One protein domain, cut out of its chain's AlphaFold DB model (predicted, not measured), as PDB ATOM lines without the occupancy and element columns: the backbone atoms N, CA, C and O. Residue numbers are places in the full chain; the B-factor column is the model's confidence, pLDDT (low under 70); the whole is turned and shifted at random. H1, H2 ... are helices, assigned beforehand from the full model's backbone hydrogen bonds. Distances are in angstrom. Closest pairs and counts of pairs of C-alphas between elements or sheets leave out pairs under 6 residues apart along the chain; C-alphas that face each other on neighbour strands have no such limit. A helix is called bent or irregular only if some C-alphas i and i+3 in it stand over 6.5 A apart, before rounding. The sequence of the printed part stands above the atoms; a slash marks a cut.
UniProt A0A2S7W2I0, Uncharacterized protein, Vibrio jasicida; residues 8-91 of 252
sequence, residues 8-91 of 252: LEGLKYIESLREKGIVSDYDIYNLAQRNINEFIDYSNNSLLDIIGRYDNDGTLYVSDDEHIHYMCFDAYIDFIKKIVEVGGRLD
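What this domain is: This is residues 8 to 91 of the 252 residues of an uncharacterized protein of Vibrio jasicida (UniProt A0A2S7W2I0). Short H2 and H3 make a small core, with H1 at one end of the longest axis, H4 at the other, and H5 near H3. Near H4, residues 89 to 90 run parallel to 61 to 62 in a short pairing. The 84 printed residues hold five named helices, H1 to H5 in order, and no named strand: all helix, compact, radius of gyration of the C-alphas 12.2 A, spans 34 by 26 by 19 A.

Where its parts are: H1, residues 8 to 19, begins at C-alpha 8 (170.199, 93.556, 163.862) and is 16.7 A long. H2 is residues 25 to 34, 14.4 A; H3, 48 to 51, 5.2 A; H4, 65 to 71, 9.8 A. H5, residues 74 to 85, 17.3 A, ends at C-alpha 85 (151.526, 99.093, 175.400); it is irregular, C-alphas 75 and 78 being 7.6 A apart.

How they stand to each other: H1 and H2 are close but not clearly touching, closest C-alphas Ile 14 and Ile 28, 7.7 A, at a shallow tilt of 28 degrees, opposite ways. H2 and H3 touch, closest C-alphas Asp 25 and Ile 51, 5.9 A. H3 and H5 are close but not clearly touching, closest C-alphas Leu 48 and Ile 83, 7.0 A. H4 and H5 meet only through their link. Every O i to N i+4 pair is within hydrogen-bond range in H1, H2 and H4, and 6 of 8 in H5; H3 is too short for one.

The domain as a whole: The C-alphas farthest apart, of Lys 20 and Asp 74, are 35.1 A apart. The printed part has no cut. The links H2 to H3 and H3 to H4 are long. Residues 37 to 44 are under pLDDT 70.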
ATOM      1  N   LEU A   8     169.766  92.996 162.579       71.69
ATOM      2  CA  LEU A   8     170.199  93.556 163.862       71.69
ATOM      3  C   LEU A   8     170.861  94.938 163.703       71.69
ATOM      4  O   LEU A   8     170.627  95.834 164.515       71.69
ATOM      5  N   GLU A   9     171.684  95.121 162.666       79.31
ATOM      6  CA  GLU A   9     172.294  96.419 162.339       79.31
ATOM      7  C   GLU A   9     171.239  97.472 161.975       79.31
ATOM      8  O   GLU A   9     171.327  98.608 162.440       79.31
ATOM      9  N   GLY A  10     170.206  97.084 161.220       84.88
ATOM     10  CA  GLY A  10     169.081  97.955 160.878       84.88
ATOM     11  C   GLY A  10     168.301  98.442 162.102       84.88
ATOM     12  O   GLY A  10     168.055  99.641 162.228       84.88
ATOM     13  N   LEU A  11     167.975  97.547 163.042       88.56
ATOM     14  CA  LEU A  11     167.276  97.916 164.283       88.56
ATOM     15  C   LEU A  11     168.088  98.900 165.134       88.56
ATOM     16  O   LEU A  11     167.553  99.917 165.568       88.56
ATOM     17  N   LYS A  12     169.393  98.650 165.312       91.19
ATOM     18  CA  LYS A  12     170.288  99.566 166.044       91.19
ATOM     19  C   LYS A  12     170.395 100.933 165.374       91.19
ATOM     20  O   LYS A  12     170.519 101.950 166.053       91.19
ATOM     21  N   TYR A  13     170.374 100.966 164.042       92.62
ATOM     22  CA  TYR A  13     170.382 102.221 163.303       92.62
ATOM     23  C   TYR A  13     169.092 103.018 163.539       92.62
ATOM     24  O   TYR A  13     169.177 104.199 163.869       92.62
ATOM     25  N   ILE A  14     167.921 102.375 163.453       93.44
ATOM     26  CA  ILE A  14     166.618 102.999 163.746       93.44
ATOM     27  C   ILE A  14     166.578 103.526 165.185       93.44
ATOM     28  O   ILE A  14     166.224 104.683 165.398       93.44
ATOM     29  N   GLU A  15     167.014 102.721 166.153       94.31
ATOM     30  CA  GLU A  15     167.115 103.116 167.564       94.31
ATOM     31  C   GLU A  15     167.991 104.371 167.742       94.31
ATOM     32  O   GLU A  15     167.566 105.338 168.373       94.31
ATOM     33  N   SER A  16     169.159 104.440 167.084       95.44
ATOM     34  CA  SER A  16     170.009 105.642 167.130       95.44
ATOM     35  C   SER A  16     169.353 106.876 166.502       95.44
ATOM     36  O   SER A  16     169.600 108.000 166.947       95.44
ATOM     37  N   LEU A  17     168.554 106.704 165.443       95.94
ATOM     38  CA  LEU A  17     167.819 107.816 164.839       95.94
ATOM     39  C   LEU A  17     166.715 108.317 165.773       95.94
ATOM     40  O   LEU A  17     166.519 109.529 165.875       95.94
ATOM     41  N   ARG A  18     166.035 107.405 166.475       95.06
ATOM     42  CA  ARG A  18     164.971 107.740 167.424       95.06
ATOM     43  C   ARG A  18     165.498 108.488 168.640       95.06
ATOM     44  O   ARG A  18     164.920 109.503 169.022       95.06
ATOM     45  N   GLU A  19     166.621 108.038 169.196       94.00
ATOM     46  CA  GLU A  19     167.310 108.702 170.311       94.00
ATOM     47  C   GLU A  19     167.681 110.156 169.970       94.00
ATOM     48  O   GLU A  19     167.608 111.048 170.811       94.00
ATOM     49  N   LYS A  20     168.037 110.416 168.707       94.81
ATOM     50  CA  LYS A  20     168.366 111.759 168.204       94.81
ATOM     51  C   LYS A  20     167.137 112.589 167.813       94.81
ATOM     52  O   LYS A  20     167.313 113.717 167.356       94.81
ATOM     53  N   GLY A  21     165.927 112.038 167.931       93.44
ATOM     54  CA  GLY A  21     164.681 112.679 167.497       93.44
ATOM     55  C   GLY A  21     164.583 112.893 165.983       93.44
ATOM     56  O   GLY A  21     163.885 113.799 165.540       93.44
ATOM     57  N   ILE A  22     165.323 112.115 165.185       96.25
ATOM     58  CA  ILE A  22     165.320 112.219 163.715       96.25
ATOM     59  C   ILE A  22     164.128 111.467 163.114       96.25
ATOM     60  O   ILE A  22     163.585 111.901 162.101       96.25
ATOM     61  N   VAL A  23     163.747 110.343 163.721       96.56
ATOM     62  CA  VAL A  23     162.539 109.580 163.381       96.56
ATOM     63  C   VAL A  23     161.594 109.592 164.571       96.56
ATOM     64  O   VAL A  23     162.051 109.570 165.716       96.56
ATOM     65  N   SER A  24     160.301 109.627 164.278       96.62
ATOM     66  CA  SER A  24     159.234 109.633 165.272       96.62
ATOM     67  C   SER A  24     158.727 108.227 165.610       96.62
ATOM     68  O   SER A  24     159.000 107.264 164.885       96.62
ATOM     69  N   ASP A  25     157.945 108.102 166.681       96.25
ATOM     70  CA  ASP A  25     157.244 106.863 167.034       96.25
ATOM     71  C   ASP A  25     156.313 106.414 165.890       96.25
ATOM     72  O   ASP A  25     156.239 105.223 165.575       96.25
ATOM     73  N   TYR A  26     155.671 107.359 165.190       95.69
ATOM     74  CA  TYR A  26     154.852 107.063 164.010       95.69
ATOM     75  C   TYR A  26     155.673 106.553 162.812       95.69
ATOM     76  O   TYR A  26     155.236 105.643 162.105       95.69
ATOM     77  N   ASP A  27     156.885 107.072 162.590       95.44
ATOM     78  CA  ASP A  27     157.766 106.573 161.522       95.44
ATOM     79  C   ASP A  27     158.185 105.119 161.772       95.44
ATOM     80  O   ASP A  27     158.167 104.288 160.858       95.44
ATOM     81  N   ILE A  28     158.530 104.794 163.022       94.44
ATOM     82  CA  ILE A  28     158.896 103.432 163.432       94.44
ATOM     83  C   ILE A  28     157.690 102.497 163.307       94.44
ATOM     84  O   ILE A  28     157.822 101.387 162.786       94.44
ATOM     85  N   TYR A  29     156.509 102.956 163.718       94.00
ATOM     86  CA  TYR A  29     155.257 102.233 163.534       94.00
ATOM     87  C   TYR A  29     154.969 101.912 162.063       94.00
ATOM     88  O   TYR A  29     154.686 100.760 161.737       94.00
ATOM     89  N   ASN A  30     155.109 102.882 161.157       91.94
ATOM     90  CA  ASN A  30     154.893 102.657 159.726       91.94
ATOM     91  C   ASN A  30     155.860 101.608 159.157       91.94
ATOM     92  O   ASN A  30     155.488 100.810 158.294       91.94
ATOM     93  N   LEU A  31     157.105 101.570 159.644       90.25
ATOM     94  CA  LEU A  31     158.044 100.503 159.293       90.25
ATOM     95  C   LEU A  31     157.602  99.149 159.857       90.25
ATOM     96  O   LEU A  31     157.693  98.143 159.154       90.25
ATOM     97  N   ALA A  32     157.114  99.106 161.097       89.50
ATOM     98  CA  ALA A  32     156.605  97.885 161.717       89.50
ATOM     99  C   ALA A  32     155.399  97.325 160.950       89.50
ATOM    100  O   ALA A  32     155.354  96.134 160.652       89.50
ATOM    101  N   GLN A  33     154.473  98.200 160.568       86.81
ATOM    102  CA  GLN A  33     153.260  97.874 159.829       86.81
ATOM    103  C   GLN A  33     153.557  97.372 158.408       86.81
ATOM    104  O   GLN A  33     153.018  96.351 157.993       86.81
ATOM    105  N   ARG A  34     154.463  98.015 157.661       83.25
ATOM    106  CA  ARG A  34     154.855  97.540 156.317       83.25
ATOM    107  C   ARG A  34     155.468  96.144 156.325       83.25
ATOM    108  O   ARG A  34     155.323  95.406 155.357       83.25
ATOM    109  N   ASN A  35     156.139  95.795 157.418       76.69
ATOM    110  CA  ASN A  35     156.758  94.490 157.600       76.69
ATOM    111  C   ASN A  35     155.879  93.550 158.433       76.69
ATOM    112  O   ASN A  35     156.378  92.523 158.882       76.69
ATOM    113  N   ILE A  36     154.594  93.873 158.658       75.50
ATOM    114  CA  ILE A  36     153.739  93.125 159.589       75.50
ATOM    115  C   ILE A  36     153.681  91.636 159.225       75.50
ATOM    116  O   ILE A  36     153.888  90.785 160.080       75.50
ATOM    117  N   ASN A  37     153.568  91.322 157.933       68.19
ATOM    118  CA  ASN A  37     153.525  89.948 157.424       68.19
ATOM    119  C   ASN A  37     154.861  89.186 157.553       68.19
ATOM    120  O   ASN A  37     154.900  87.978 157.329       68.19
ATOM    121  N   GLU A  38     155.964  89.863 157.888       63.31
ATOM    122  CA  GLU A  38     157.241  89.212 158.213       63.31
ATOM    123  C   GLU A  38     157.307  88.745 159.675       63.31
ATOM    124  O   GLU A  38     158.210  87.986 160.043       63.31
ATOM    125  N   PHE A  39     156.378  89.193 160.525       59.09
ATOM    126  CA  PHE A  39     156.278  88.750 161.908       59.09
ATOM    127  C   PHE A  39     155.377  87.513 161.973       59.09
ATOM    128  O   PHE A  39     154.178  87.577 161.733       59.09
ATOM    129  N   ILE A  40     155.975  86.368 162.311       56.88
ATOM    130  CA  ILE A  40     155.245  85.115 162.592       56.88
ATOM    131  C   ILE A  40     154.440  85.244 163.899       56.88
ATOM    132  O   ILE A  40     153.428  84.575 164.079       56.88
ATOM    133  N   ASP A  41     154.909  86.108 164.799       65.31
ATOM    134  CA  ASP A  41     154.304  86.429 166.085       65.31
ATOM    135  C   ASP A  41     154.234  87.953 166.221       65.31
ATOM    136  O   ASP A  41     155.254  88.629 166.385       65.31
ATOM    137  N   TYR A  42     153.020  88.490 166.119       65.94
ATOM    138  CA  TYR A  42     152.761  89.925 166.170       65.94
ATOM    139  C   TYR A  42     153.047  90.547 167.543       65.94
ATOM    140  O   TYR A  42     153.232  91.763 167.623       65.94
ATOM    141  N   SER A  43     153.140  89.734 168.603       60.56
ATOM    142  CA  SER A  43     153.501  90.193 169.948       60.56
ATOM    143  C   SER A  43     154.998  90.504 170.090       60.56
ATOM    144  O   SER A  43     155.390  91.320 170.925       60.56
ATOM    145  N   ASN A  44     155.843  89.921 169.231       68.06
ATOM    146  CA  ASN A  44     157.295  90.088 169.254       68.06
ATOM    147  C   ASN A  44     157.766  91.036 168.139       68.06
ATOM    148  O   ASN A  44     158.510  90.666 167.221       68.06
ATOM    149  N   ASN A  45     157.289  92.283 168.198       76.56
ATOM    150  CA  ASN A  45     157.641  93.309 167.227       76.56
ATOM    151  C   ASN A  45     158.830  94.154 167.703       76.56
ATOM    152  O   ASN A  45     158.672  95.185 168.356       76.56
ATOM    153  N   SER A  46     160.029  93.755 167.272       82.69
ATOM    154  CA  SER A  46     161.283  94.442 167.617       82.69
ATOM    155  C   SER A  46     161.341  95.932 167.243       82.69
ATOM    156  O   SER A  46     162.170  96.646 167.798       82.69
ATOM    157  N   LEU A  47     160.502  96.410 166.311       89.31
ATOM    158  CA  LEU A  47     160.414  97.835 165.971       89.31
ATOM    159  C   LEU A  47     159.540  98.587 166.979       89.31
ATOM    160  O   LEU A  47     159.951  99.638 167.460       89.31
ATOM    161  N   LEU A  48     158.386  98.037 167.365       90.62
ATOM    162  CA  LEU A  48     157.576  98.635 168.433       90.62
ATOM    163  C   LEU A  48     158.305  98.594 169.782       90.62
ATOM    164  O   LEU A  48     158.220  99.546 170.550       90.62
ATOM    165  N   ASP A  49     159.113  97.563 170.046       90.62
ATOM    166  CA  ASP A  49     159.951  97.517 171.250       90.62
ATOM    167  C   ASP A  49     160.973  98.660 171.327       90.62
ATOM    168  O   ASP A  49     161.405  98.999 172.426       90.62
ATOM    169  N   ILE A  50     161.384  99.250 170.196       92.06
ATOM    170  CA  ILE A  50     162.233 100.452 170.204       92.06
ATOM    171  C   ILE A  50     161.437 101.635 170.753       92.06
ATOM    172  O   ILE A  50     161.965 102.366 171.584       92.06
ATOM    173  N   ILE A  51     160.174 101.796 170.346       93.31
ATOM    174  CA  ILE A  51     159.298 102.885 170.808       93.31
ATOM    175  C   ILE A  51     159.178 102.851 172.336       93.31
ATOM    176  O   ILE A  51     159.446 103.847 173.001       93.31
ATOM    177  N   GLY A  52     158.889 101.677 172.905       90.12
ATOM    178  CA  GLY A  52     158.684 101.512 174.350       90.12
ATOM    179  C   GLY A  52     159.919 101.732 175.238       90.12
ATOM    180  O   GLY A  52     159.794 101.696 176.460       90.12
ATOM    181  N   ARG A  53     161.118 101.937 174.671       92.25
ATOM    182  CA  ARG A  53     162.356 102.214 175.434       92.25
ATOM    183  C   ARG A  53     162.589 103.698 175.706       92.25
ATOM    184  O   ARG A  53     163.463 104.022 176.510       92.25
ATOM    185  N   TYR A  54     161.856 104.577 175.030       90.31
ATOM    186  CA  TYR A  54     162.012 106.024 175.123       90.31
ATOM    187  C   TYR A  54     160.718 106.677 175.608       90.31
ATOM    188  O   TYR A  54     159.645 106.078 175.557       90.31
ATOM    189  N   ASP A  55     160.820 107.929 176.055       90.75
ATOM    190  CA  ASP A  55     159.632 108.738 176.302       90.75
ATOM    191  C   ASP A  55     158.859 108.925 174.987       90.75
ATOM    192  O   ASP A  55     159.436 109.269 173.943       90.75
ATOM    193  N   ASN A  56     157.549 108.696 175.063       87.69
ATOM    194  CA  ASN A  56     156.621 108.830 173.947       87.69
ATOM    195  C   ASN A  56     156.695 110.247 173.357       87.69
ATOM    196  O   ASN A  56     156.565 111.236 174.084       87.69
ATOM    197  N   ASP A  57     156.889 110.352 172.043       92.75
ATOM    198  CA  ASP A  57     156.996 111.650 171.365       92.75
ATOM    199  C   ASP A  57     155.637 112.250 170.956       92.75
ATOM    200  O   ASP A  57     155.572 113.334 170.371       92.75
ATOM    201  N   GLY A  58     154.541 111.558 171.274       92.25
ATOM    202  CA  GLY A  58     153.161 111.960 171.024       92.25
ATOM    203  C   GLY A  58     152.664 111.719 169.598       92.25
ATOM    204  O   GLY A  58     151.482 111.968 169.329       92.25
ATOM    205  N   THR A  59     153.523 111.246 168.688       96.62
ATOM    206  CA  THR A  59     153.207 111.145 167.254       96.62
ATOM    207  C   THR A  59     152.442 109.879 166.885       96.62
ATOM    208  O   THR A  59     151.684 109.895 165.916       96.62
ATOM    209  N   LEU A  60     152.591 108.796 167.654       96.38
ATOM    210  CA  LEU A  60     151.935 107.523 167.366       96.38
ATOM    211  C   LEU A  60     150.435 107.589 167.684       96.38
ATOM    212  O   LEU A  60     149.994 107.292 168.796       96.38
ATOM    213  N   TYR A  61     149.650 107.976 166.680       96.62
ATOM    214  CA  TYR A  61     148.194 107.926 166.695       96.62
ATOM    215  C   TYR A  61     147.683 107.204 165.447       96.62
ATOM    216  O   TYR A  61     147.865 107.670 164.323       96.62
ATOM    217  N   VAL A  62     147.051 106.048 165.645       96.56
ATOM    218  CA  VAL A  62     146.461 105.250 164.568       96.56
ATOM    219  C   VAL A  62     145.024 105.705 164.361       96.56
ATOM    220  O   VAL A  62     144.136 105.336 165.126       96.56
ATOM    221  N   SER A  63     144.816 106.531 163.338       95.69
ATOM    222  CA  SER A  63     143.515 107.140 163.031       95.69
ATOM    223  C   SER A  63     143.193 107.207 161.542       95.69
ATOM    224  O   SER A  63     142.239 107.877 161.153       95.69
ATOM    225  N   ASP A  64     144.023 106.619 160.686       94.50
ATOM    226  CA  ASP A  64     143.753 106.588 159.251       94.50
ATOM    227  C   ASP A  64     142.665 105.549 158.941       94.50
ATOM    228  O   ASP A  64     142.706 104.437 159.457       94.50
ATOM    229  N   ASP A  65     141.659 105.937 158.158       90.75
ATOM    230  CA  ASP A  65     140.428 105.154 157.998       90.75
ATOM    231  C   ASP A  65     140.638 103.864 157.195       90.75
ATOM    232  O   ASP A  65     140.207 102.786 157.612       90.75
ATOM    233  N   GLU A  66     141.339 103.977 156.065       89.69
ATOM    234  CA  GLU A  66     141.683 102.851 155.196       89.69
ATOM    235  C   GLU A  66     142.609 101.887 155.936       89.69
ATOM    236  O   GLU A  66     142.406 100.673 155.944       89.69
ATOM    237  N   HIS A  67     143.590 102.439 156.642       90.06
ATOM    238  CA  HIS A  67     144.509 101.641 157.426       90.06
ATOM    239  C   HIS A  67     143.818 100.878 158.565       90.06
ATOM    240  O   HIS A  67     144.059  99.684 158.754       90.06
ATOM    241  N   ILE A  68     142.900 101.528 159.287       94.38
ATOM    242  CA  ILE A  68     142.089 100.862 160.314       94.38
ATOM    243  C   ILE A  68     141.225  99.765 159.692       94.38
ATOM    244  O   ILE A  68     141.178  98.671 160.247       94.38
ATOM    245  N   HIS A  69     140.613  99.992 158.524       90.31
ATOM    246  CA  HIS A  69     139.820  98.962 157.841       90.31
ATOM    247  C   HIS A  69     140.607  97.658 157.636       90.31
ATOM    248  O   HIS A  69     140.068  96.575 157.869       90.31
ATOM    249  N   TYR A  70     141.881  97.749 157.242       88.50
ATOM    250  CA  TYR A  70     142.747  96.580 157.056       88.50
ATOM    251  C   TYR A  70     143.302  96.000 158.359       88.50
ATOM    252  O   TYR A  70     143.670  94.831 158.386       88.50
ATOM    253  N   MET A  71     143.368  96.788 159.432       91.25
ATOM    254  CA  MET A  71     143.776  96.316 160.758       91.25
ATOM    255  C   MET A  71     142.622  95.755 161.593       91.25
ATOM    256  O   MET A  71     142.877  95.121 162.615       91.25
ATOM    257  N   CYS A  72     141.373  95.957 161.174       92.38
ATOM    258  CA  CYS A  72     140.183  95.399 161.806       92.38
ATOM    259  C   CYS A  72     140.050  93.895 161.528       92.38
ATOM    260  O   CYS A  72     139.091  93.480 160.896       92.38
ATOM    261  N   PHE A  73     141.020  93.101 161.984       92.06
ATOM    262  CA  PHE A  73     140.964  91.641 162.047       92.06
ATOM    263  C   PHE A  73     141.546  91.166 163.378       92.06
ATOM    264  O   PHE A  73     142.554  91.701 163.848       92.06
ATOM    265  N   ASP A  74     140.971  90.114 163.952       93.75
ATOM    266  CA  ASP A  74     141.415  89.461 165.182       93.75
ATOM    267  C   ASP A  74     142.880  89.026 165.080       93.75
ATOM    268  O   ASP A  74     143.613  89.070 166.066       93.75
ATOM    269  N   ALA A  75     143.350  88.696 163.874       90.25
ATOM    270  CA  ALA A  75     144.752  88.390 163.603       90.25
ATOM    271  C   ALA A  75     145.717  89.527 163.998       90.25
ATOM    272  O   ALA A  75     146.868  89.255 164.330       90.25
ATOM    273  N   TYR A  76     145.271  90.788 163.991       91.12
ATOM    274  CA  TYR A  76     146.092  91.949 164.340       91.12
ATOM    275  C   TYR A  76     145.976  92.368 165.809       91.12
ATOM    276  O   TYR A  76     146.615  93.346 166.205       91.12
ATOM    277  N   ILE A  77     145.213  91.649 166.642       92.69
ATOM    278  CA  ILE A  77     144.935  92.076 168.021       92.69
ATOM    279  C   ILE A  77     146.200  92.268 168.860       92.69
ATOM    280  O   ILE A  77     146.305  93.247 169.597       92.69
ATOM    281  N   ASP A  78     147.188  91.385 168.721       91.38
ATOM    282  CA  ASP A  78     148.435  91.477 169.484       91.38
ATOM    283  C   ASP A  78     149.290  92.657 169.017       91.38
ATOM    284  O   ASP A  78     149.880  93.361 169.838       91.38
ATOM    285  N   PHE A  79     149.285  92.946 167.714       91.44
ATOM    286  CA  PHE A  79     149.934  94.138 167.175       91.44
ATOM    287  C   PHE A  79     149.263  95.416 167.697       91.44
ATOM    288  O   PHE A  79     149.944  96.336 168.144       91.44
ATOM    289  N   ILE A  80     147.928  95.453 167.707       94.50
ATOM    290  CA  ILE A  80     147.135  96.580 168.216       94.50
ATOM    291  C   ILE A  80     147.394  96.801 169.710       94.50
ATOM    292  O   ILE A  80     147.672  97.925 170.130       94.50
ATOM    293  N   LYS A  81     147.379  95.733 170.512       95.00
ATOM    294  CA  LYS A  81     147.719  95.797 171.939       95.00
ATOM    295  C   LYS A  81     149.136  96.308 172.155       95.00
ATOM    296  O   LYS A  81     149.344  97.146 173.029       95.00
ATOM    297  N   LYS A  82     150.095  95.868 171.334       92.94
ATOM    298  CA  LYS A  82     151.483  96.324 171.438       92.94
ATOM    299  C   LYS A  82     151.627  97.817 171.148       92.94
ATOM    300  O   LYS A  82     152.396  98.479 171.835       92.94
ATOM    301  N   ILE A  83     150.875  98.369 170.191       94.44
ATOM    302  CA  ILE A  83     150.839  99.821 169.929       94.44
ATOM    303  C   ILE A  83     150.441 100.580 171.198       94.44
ATOM    304  O   ILE A  83     151.101 101.548 171.564       94.44
ATOM    305  N   VAL A  84     149.394 100.123 171.886       95.56
ATOM    306  CA  VAL A  84     148.895 100.751 173.119       95.56
ATOM    307  C   VAL A  84     149.888 100.579 174.269       95.56
ATOM    308  O   VAL A  84     150.149 101.529 175.004       95.56
ATOM    309  N   GLU A  85     150.498  99.396 174.396       94.31
ATOM    310  CA  GLU A  85     151.526  99.093 175.400       94.31
ATOM    311  C   GLU A  85     152.719 100.056 175.314       94.31
ATOM    312  O   GLU A  85     153.216 100.511 176.342       94.31
ATOM    313  N   VAL A  86     153.146 100.420 174.100       93.31
ATOM    314  CA  VAL A  86     154.255 101.367 173.878       93.31
ATOM    315  C   VAL A  86     153.812 102.840 173.919       93.31
ATOM    316  O   VAL A  86     154.562 103.738 173.539       93.31
ATOM    317  N   GLY A  87     152.591 103.111 174.393       93.69
ATOM    318  CA  GLY A  87     152.033 104.455 174.572       93.69
ATOM    319  C   GLY A  87     151.378 105.051 173.323       93.69
ATOM    320  O   GLY A  87     151.016 106.229 173.318       93.69
ATOM    321  N   GLY A  88     151.222 104.271 172.256       95.75
ATOM    322  CA  GLY A  88     150.473 104.675 171.073       95.75
ATOM    323  C   GLY A  88     148.987 104.874 171.369       95.75
ATOM    324  O   GLY A  88     148.404 104.227 172.238       95.75
ATOM    325  N   ARG A  89     148.354 105.780 170.623       96.75
ATOM    326  CA  ARG A  89     146.912 106.039 170.699       96.75
ATOM    327  C   ARG A  89     146.193 105.402 169.516       96.75
ATOM    328  O   ARG A  89     146.736 105.362 168.412       96.75
ATOM    329  N   LEU A  90     144.955 104.975 169.737       97.25
ATOM    330  CA  LEU A  90     144.072 104.422 168.710       97.25
ATOM    331  C   LEU A  90     142.815 105.284 168.592       97.25
ATOM    332  O   LEU A  90     142.295 105.756 169.604       97.25
ATOM    333  N   ASP A  91     142.313 105.459 167.374       97.81
ATOM    334  CA  ASP A  91     140.958 105.956 167.138       97.81
ATOM    335  C   ASP A  91     139.961 104.808 167.378       97.81
ATOM    336  O   ASP A  91     139.578 104.076 166.463       97.81
TER     337      ASP A  91